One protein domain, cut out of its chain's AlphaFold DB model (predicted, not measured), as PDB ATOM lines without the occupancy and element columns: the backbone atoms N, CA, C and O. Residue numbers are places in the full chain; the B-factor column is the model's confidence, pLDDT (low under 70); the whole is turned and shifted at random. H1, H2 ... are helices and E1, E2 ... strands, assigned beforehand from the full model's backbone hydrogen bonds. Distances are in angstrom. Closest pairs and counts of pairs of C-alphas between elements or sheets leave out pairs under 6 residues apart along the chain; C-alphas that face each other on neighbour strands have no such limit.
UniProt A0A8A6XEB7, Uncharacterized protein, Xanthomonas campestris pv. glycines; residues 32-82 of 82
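Overview. This is residues 32 to 82 of the 82 residues of an uncharacterized protein of Xanthomonas campestris pv. glycines (UniProt A0A8A6XEB7). With little regular structure, the domain is a small hairpin of E1 and E2 with the short helix H1 beside it, then a long loop, residues 49 to 71, leading to H2; residues 76 to 82, of which 76 to 79 belong to H2, stick out from the rest. There are 51 residues printed, with helices and strands mixed in the order H1, E1, E2, H2; these hold 20 residues. The whole is flat, 36 by 27 by 13 A, and only just compact, close to loose, with a radius of gyration of the C-alphas of 11.6 A.

Along the chain. H1 is residues 32 to 35, 5.9 A long, from C-alpha 32 at (-52.529, -45.321, 25.158). E1, residues 39 to 42, and E2, residues 45 to 48, each measure 10.2 A. H2, residues 72 to 79, measures 10.5 A and ends with C-alpha 79 at (-64.467, -42.051, 12.627).

Arrangement. E1 and E2 are antiparallel at 140 degrees, with N 40 and O 47 2.9 A apart, within hydrogen-bond range. The closest C-alphas of H1 and E2 are those of Cys 33 and His 47, 5.8 A. H1 and H2 are close but not clearly touching; their closest C-alphas, Phe 35 and Thr 74, are 6.0 A apart. E1 and H2 are apart, with no C-alphas within 8 A. In H2 every O i to N i+4 pair is within hydrogen-bond range; H1 is too short for one.

Size, cuts and confidence. The C-alphas farthest apart, Ser 53 and Ala 82, are 36.0 A apart. The printed part has no cut; the link E2 to H2 is long, 23 residues. Residues 80 to 82 are under pLDDT 70.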
ATOM      1  N   LEU A  32     -52.105 -46.684  25.500       88.12
ATOM      2  CA  LEU A  32     -52.529 -45.321  25.158       88.12
ATOM      3  C   LEU A  32     -51.511 -44.604  24.255       88.12
ATOM      4  O   LEU A  32     -51.887 -43.918  23.310       88.12
ATOM      5  N   CYS A  33     -50.214 -44.803  24.510       89.38
ATOM      6  CA  CYS A  33     -49.133 -44.149  23.769       89.38
ATOM      7  C   CYS A  33     -49.145 -44.473  22.265       89.38
ATOM      8  O   CYS A  33     -48.655 -43.667  21.481       89.38
ATOM      9  N   ALA A  34     -49.752 -45.591  21.848       88.94
ATOM     10  CA  ALA A  34     -49.927 -45.935  20.436       88.94
ATOM     11  C   ALA A  34     -50.737 -44.901  19.650       88.94
ATOM     12  O   ALA A  34     -50.545 -44.775  18.449       88.94
ATOM     13  N   PHE A  35     -51.593 -44.137  20.321       89.62
ATOM     14  CA  PHE A  35     -52.493 -43.164  19.702       89.62
ATOM     15  C   PHE A  35     -52.000 -41.723  19.834       89.62
ATOM     16  O   PHE A  35     -52.733 -40.795  19.512       89.62
ATOM     17  N   CYS A  36     -50.794 -41.520  20.366       90.81
ATOM     18  CA  CYS A  36     -50.252 -40.190  20.602       90.81
ATOM     19  C   CYS A  36     -49.444 -39.702  19.392       90.81
ATOM     20  O   CYS A  36     -48.586 -40.435  18.911       90.81
ATOM     21  N   SER A  37     -49.606 -38.447  18.971       90.81
ATOM     22  CA  SER A  37     -48.735 -37.825  17.957       90.81
ATOM     23  C   SER A  37     -47.308 -37.577  18.468       90.81
ATOM     24  O   SER A  37     -46.361 -37.455  17.696       90.81
ATOM     25  N   CYS A  38     -47.124 -37.554  19.790       90.94
ATOM     26  CA  CYS A  38     -45.820 -37.471  20.454       90.94
ATOM     27  C   CYS A  38     -45.205 -38.859  20.721       90.94
ATOM     28  O   CYS A  38     -44.375 -38.988  21.626       90.94
ATOM     29  N   ARG A  39     -45.652 -39.910  20.019       90.75
ATOM     30  CA  ARG A  39     -45.123 -41.270  20.178       90.75
ATOM     31  C   ARG A  39     -43.783 -41.442  19.473       90.75
ATOM     32  O   ARG A  39     -43.492 -40.773  18.486       90.75
ATOM     33  N   ASP A  40     -43.008 -42.386  19.973       89.88
ATOM     34  CA  ASP A  40     -41.838 -42.933  19.301       89.88
ATOM     35  C   ASP A  40     -41.869 -44.464  19.406       89.88
ATOM     36  O   ASP A  40     -42.624 -45.024  20.215       89.88
ATOM     37  N   ARG A  41     -41.115 -45.147  18.544       88.31
ATOM     38  CA  ARG A  41     -41.121 -46.607  18.461       88.31
ATOM     39  C   ARG A  41     -39.707 -47.164  18.415       88.31
ATOM     40  O   ARG A  41     -39.033 -47.086  17.394       88.31
ATOM     41  N   THR A  42     -39.338 -47.864  19.480       86.38
ATOM     42  CA  THR A  42     -38.040 -48.533  19.606       86.38
ATOM     43  C   THR A  42     -38.253 -50.035  19.721       86.38
ATOM     44  O   THR A  42     -39.034 -50.491  20.552       86.38
ATOM     45  N   LEU A  43     -37.606 -50.821  18.851       86.62
ATOM     46  CA  LEU A  43     -37.699 -52.294  18.831       86.62
ATOM     47  C   LEU A  43     -39.143 -52.833  18.849       86.62
ATOM     48  O   LEU A  43     -39.454 -53.853  19.456       86.62
ATOM     49  N   GLY A  44     -40.056 -52.122  18.186       83.50
ATOM     50  CA  GLY A  44     -41.465 -52.501  18.121       83.50
ATOM     51  C   GLY A  44     -42.327 -52.003  19.286       83.50
ATOM     52  O   GLY A  44     -43.549 -52.023  19.137       83.50
ATOM     53  N   ILE A  45     -41.728 -51.501  20.367       83.31
ATOM     54  CA  ILE A  45     -42.402 -50.970  21.559       83.31
ATOM     55  C   ILE A  45     -42.727 -49.492  21.346       83.31
ATOM     56  O   ILE A  45     -41.861 -48.716  20.945       83.31
ATOM     57  N   VAL A  46     -43.974 -49.097  21.617       87.62
ATOM     58  CA  VAL A  46     -44.402 -47.695  21.524       87.62
ATOM     59  C   VAL A  46     -44.266 -47.007  22.877       87.62
ATOM     60  O   VAL A  46     -44.802 -47.483  23.876       87.62
ATOM     61  N   HIS A  47     -43.606 -45.853  22.898       86.44
ATOM     62  CA  HIS A  47     -43.386 -45.054  24.101       86.44
ATOM     63  C   HIS A  47     -43.495 -43.553  23.808       86.44
ATOM     64  O   HIS A  47     -43.674 -43.126  22.666       86.44
ATOM     65  N   CYS A  48     -43.426 -42.731  24.856       89.38
ATOM     66  CA  CYS A  48     -43.383 -41.281  24.707       89.38
ATOM     67  C   CYS A  48     -42.036 -40.849  24.104       89.38
ATOM     68  O   CYS A  48     -40.976 -41.337  24.518       89.38
ATOM     69  N   LYS A  49     -42.069 -39.934  23.131       86.75
ATOM     70  CA  LYS A  49     -40.869 -39.411  22.475       86.75
ATOM     71  C   LYS A  49     -39.989 -38.657  23.470       86.75
ATOM     72  O   LYS A  49     -40.452 -37.749  24.158       86.75
ATOM     73  N   GLY A  50     -38.713 -39.039  23.535       83.69
ATOM     74  CA  GLY A  50     -37.724 -38.436  24.433       83.69
ATOM     75  C   GLY A  50     -37.915 -38.760  25.919       83.69
ATOM     76  O   GLY A  50     -37.195 -38.207  26.747       83.69
ATOM     77  N   ASN A  51     -38.873 -39.623  26.283       81.12
ATOM     78  CA  ASN A  51     -39.064 -40.037  27.668       81.12
ATOM     79  C   ASN A  51     -39.707 -41.428  27.773       81.12
ATOM     80  O   ASN A  51     -40.909 -41.574  28.007       81.12
ATOM     81  N   GLU A  52     -38.884 -42.460  27.602       80.25
ATOM     82  CA  GLU A  52     -39.309 -43.863  27.595       80.25
ATOM     83  C   GLU A  52     -39.960 -44.326  28.898       80.25
ATOM     84  O   GLU A  52     -40.748 -45.264  28.858       80.25
ATOM     85  N   SER A  53     -39.677 -43.673  30.032       80.31
ATOM     86  CA  SER A  53     -40.281 -44.014  31.323       80.31
ATOM     87  C   SER A  53     -41.697 -43.458  31.487       80.31
ATOM     88  O   SER A  53     -42.442 -43.953  32.326       80.31
ATOM     89  N   ARG A  54     -42.126 -42.497  30.654       80.00
ATOM     90  CA  ARG A  54     -43.495 -41.940  30.636       80.00
ATOM     91  C   ARG A  54     -44.436 -42.777  29.761       80.00
ATOM     92  O   ARG A  54     -45.047 -42.274  28.815       80.00
ATOM     93  N   GLN A  55     -44.529 -44.073  30.050       76.38
ATOM     94  CA  GLN A  55     -45.426 -45.001  29.349       76.38
ATOM     95  C   GLN A  55     -46.860 -44.931  29.888       76.38
ATOM     96  O   GLN A  55     -47.145 -44.257  30.874       76.38
ATOM     97  N   MET A  56     -47.779 -45.629  29.219       78.19
ATOM     98  CA  MET A  56     -49.166 -45.822  29.671       78.19
ATOM     99  C   MET A  56     -49.985 -44.536  29.883       78.19
ATOM    100  O   MET A  56     -51.003 -44.563  30.563       78.19
ATOM    101  N   GLY A  57     -49.592 -43.420  29.264       79.25
ATOM    102  CA  GLY A  57     -50.349 -42.171  29.365       79.25
ATOM    103  C   GLY A  57     -50.108 -41.368  30.642       79.25
ATOM    104  O   GLY A  57     -50.869 -40.435  30.883       79.25
ATOM    105  N   MET A  58     -49.035 -41.661  31.393       83.69
ATOM    106  CA  MET A  58     -48.624 -40.896  32.586       83.69
ATOM    107  C   MET A  58     -48.467 -39.387  32.332       83.69
ATOM    108  O   MET A  58     -48.549 -38.582  33.253       83.69
ATOM    109  N   CYS A  59     -48.284 -38.986  31.070       87.19
ATOM    110  CA  CYS A  59     -48.194 -37.586  30.677       87.19
ATOM    111  C   CYS A  59     -49.470 -36.760  30.877       87.19
ATOM    112  O   CYS A  59     -49.420 -35.539  30.744       87.19
ATOM    113  N   GLN A  60     -50.599 -37.406  31.162       83.88
ATOM    114  CA  GLN A  60     -51.847 -36.728  31.516       83.88
ATOM    115  C   GLN A  60     -51.879 -36.310  32.990       83.88
ATOM    116  O   GLN A  60     -52.573 -35.355  33.326       83.88
ATOM    117  N   ASP A  61     -51.104 -36.982  33.844       84.25
ATOM    118  CA  ASP A  61     -51.188 -36.838  35.300       84.25
ATOM    119  C   ASP A  61     -49.989 -36.079  35.894       84.25
ATOM    120  O   ASP A  61     -50.085 -35.490  36.967       84.25
ATOM    121  N   ASP A  62     -48.845 -36.072  35.206       84.69
ATOM    122  CA  ASP A  62     -47.585 -35.545  35.750       84.69
ATOM    123  C   ASP A  62     -47.322 -34.054  35.464       84.69
ATOM    124  O   ASP A  62     -46.330 -33.498  35.944       84.69
ATOM    125  N   GLY A  63     -48.174 -33.406  34.662       83.94
ATOM    126  CA  GLY A  63     -48.050 -31.993  34.285       83.94
ATOM    127  C   GLY A  63     -46.837 -31.651  33.407       83.94
ATOM    128  O   GLY A  63     -46.563 -30.471  33.179       83.94
ATOM    129  N   ARG A  64     -46.093 -32.644  32.898       84.50
ATOM    130  CA  ARG A  64     -44.864 -32.441  32.108       84.50
ATOM    131  C   ARG A  64     -45.133 -32.490  30.603       84.50
ATOM    132  O   ARG A  64     -46.037 -33.175  30.124       84.50
ATOM    133  N   LEU A  65     -44.293 -31.811  29.822       84.44
ATOM    134  CA  LEU A  65     -44.350 -31.855  28.357       84.44
ATOM    135  C   LEU A  65     -43.502 -33.008  27.775       84.44
ATOM    136  O   LEU A  65     -42.493 -33.382  28.372       84.44
ATOM    137  N   PRO A  66     -43.884 -33.571  26.610       83.62
ATOM    138  CA  PRO A  66     -45.147 -33.325  25.912       83.62
ATOM    139  C   PRO A  66     -46.330 -33.969  26.654       83.62
ATOM    140  O   PRO A  66     -46.176 -35.026  27.270       83.62
ATOM    141  N   GLN A  67     -47.497 -33.325  26.579       87.50
ATOM    142  CA  GLN A  67     -48.770 -33.922  26.996       87.50
ATOM    143  C   GLN A  67     -49.331 -34.820  25.888       87.50
ATOM    144  O   GLN A  67     -48.930 -34.718  24.721       87.50
ATOM    145  N   PHE A  68     -50.248 -35.714  26.261       87.69
ATOM    146  CA  PHE A  68     -50.937 -36.580  25.311       87.69
ATOM    147  C   PHE A  68     -51.681 -35.747  24.261       87.69
ATOM    148  O   PHE A  68     -52.415 -34.818  24.593       87.69
ATOM    149  N   ARG A  69     -51.500 -36.098  22.988       88.75
ATOM    150  CA  ARG A  69     -52.220 -35.506  21.860       88.75
ATOM    151  C   ARG A  69     -52.624 -36.624  20.928       88.75
ATOM    152  O   ARG A  69     -51.751 -37.356  20.476       88.75
ATOM    153  N   LEU A  70     -53.921 -36.761  20.684       86.38
ATOM    154  CA  LEU A  70     -54.425 -37.799  19.801       86.38
ATOM    155  C   LEU A  70     -53.886 -37.573  18.382       86.38
ATOM    156  O   LEU A  70     -53.833 -36.440  17.911       86.38
ATOM    157  N   ASP A  71     -53.436 -38.650  17.759       85.81
ATOM    158  CA  ASP A  71     -52.922 -38.674  16.396       85.81
ATOM    159  C   ASP A  71     -54.067 -38.628  15.374       85.81
ATOM    160  O   ASP A  71     -55.114 -39.248  15.587       85.81
ATOM    161  N   ASP A  72     -53.877 -37.918  14.262       81.31
ATOM    162  CA  ASP A  72     -54.938 -37.698  13.269       81.31
ATOM    163  C   ASP A  72     -55.379 -39.014  12.604       81.31
ATOM    164  O   ASP A  72     -56.576 -39.258  12.451       81.31
ATOM    165  N   GLU A  73     -54.447 -39.939  12.352       81.62
ATOM    166  CA  GLU A  73     -54.764 -41.284  11.841       81.62
ATOM    167  C   GLU A  73     -55.677 -42.057  12.805       81.62
ATOM    168  O   GLU A  73     -56.543 -42.836  12.400       81.62
ATOM    169  N   THR A  74     -55.519 -41.825  14.114       78.31
ATOM    170  CA  THR A  74     -56.382 -42.443  15.126       78.31
ATOM    171  C   THR A  74     -57.791 -41.858  15.072       78.31
ATOM    172  O   THR A  74     -58.771 -42.593  15.213       78.31
ATOM    173  N   LEU A  75     -57.912 -40.543  14.861       73.12
ATOM    174  CA  LEU A  75     -59.212 -39.901  14.673       73.12
ATOM    175  C   LEU A  75     -59.943 -40.485  13.461       73.12
ATOM    176  O   LEU A  75     -61.151 -40.704  13.540       73.12
ATOM    177  N   GLU A  76     -59.232 -40.787  12.377       78.69
ATOM    178  CA  GLU A  76     -59.804 -41.427  11.189       78.69
ATOM    179  C   GLU A  76     -60.185 -42.897  11.431       78.69
ATOM    180  O   GLU A  76     -61.308 -43.290  11.092       78.69
ATOM    181  N   GLU A  77     -59.319 -43.686  12.091       79.62
ATOM    182  CA  GLU A  77     -59.554 -45.108  12.420       79.62
ATOM    183  C   GLU A  77     -60.894 -45.305  13.151       79.62
ATOM    184  O   GLU A  77     -61.650 -46.241  12.868       79.62
ATOM    185  N   PHE A  78     -61.208 -44.407  14.089       77.75
ATOM    186  CA  PHE A  78     -62.438 -44.476  14.875       77.75
ATOM    187  C   PHE A  78     -63.604 -43.683  14.274       77.75
ATOM    188  O   PHE A  78     -64.742 -43.933  14.657       77.75
ATOM    189  N   ARG A  79     -63.383 -42.780  13.311       71.00
ATOM    190  CA  ARG A  79     -64.467 -42.051  12.627       71.00
ATOM    191  C   ARG A  79     -65.163 -42.902  11.563       71.00
ATOM    192  O   ARG A  79     -66.382 -42.843  11.449       71.00
ATOM    193  N   HIS A  80     -64.411 -43.713  10.818       56.53
ATOM    194  CA  HIS A  80     -64.921 -44.516   9.691       56.53
ATOM    195  C   HIS A  80     -65.383 -45.932  10.066       56.53
ATOM    196  O   HIS A  80     -65.647 -46.766   9.209       56.53
ATOM    197  N   ALA A  81     -65.505 -46.223  11.356       53.62
ATOM    198  CA  ALA A  81     -65.922 -47.522  11.870       53.62
ATOM    199  C   ALA A  81     -67.444 -47.813  11.757       53.62
ATOM    200  O   ALA A  81     -67.913 -48.727  12.446       53.62
ATOM    201  N   ALA A  82     -68.175 -47.050  10.934       44.19
ATOM    202  CA  ALA A  82     -69.630 -47.081  10.749       44.19
ATOM    203  C   ALA A  82     -70.049 -47.886   9.513       44.19
ATOM    204  O   ALA A  82     -69.431 -47.681   8.444       44.19
TER     205      ALA A  82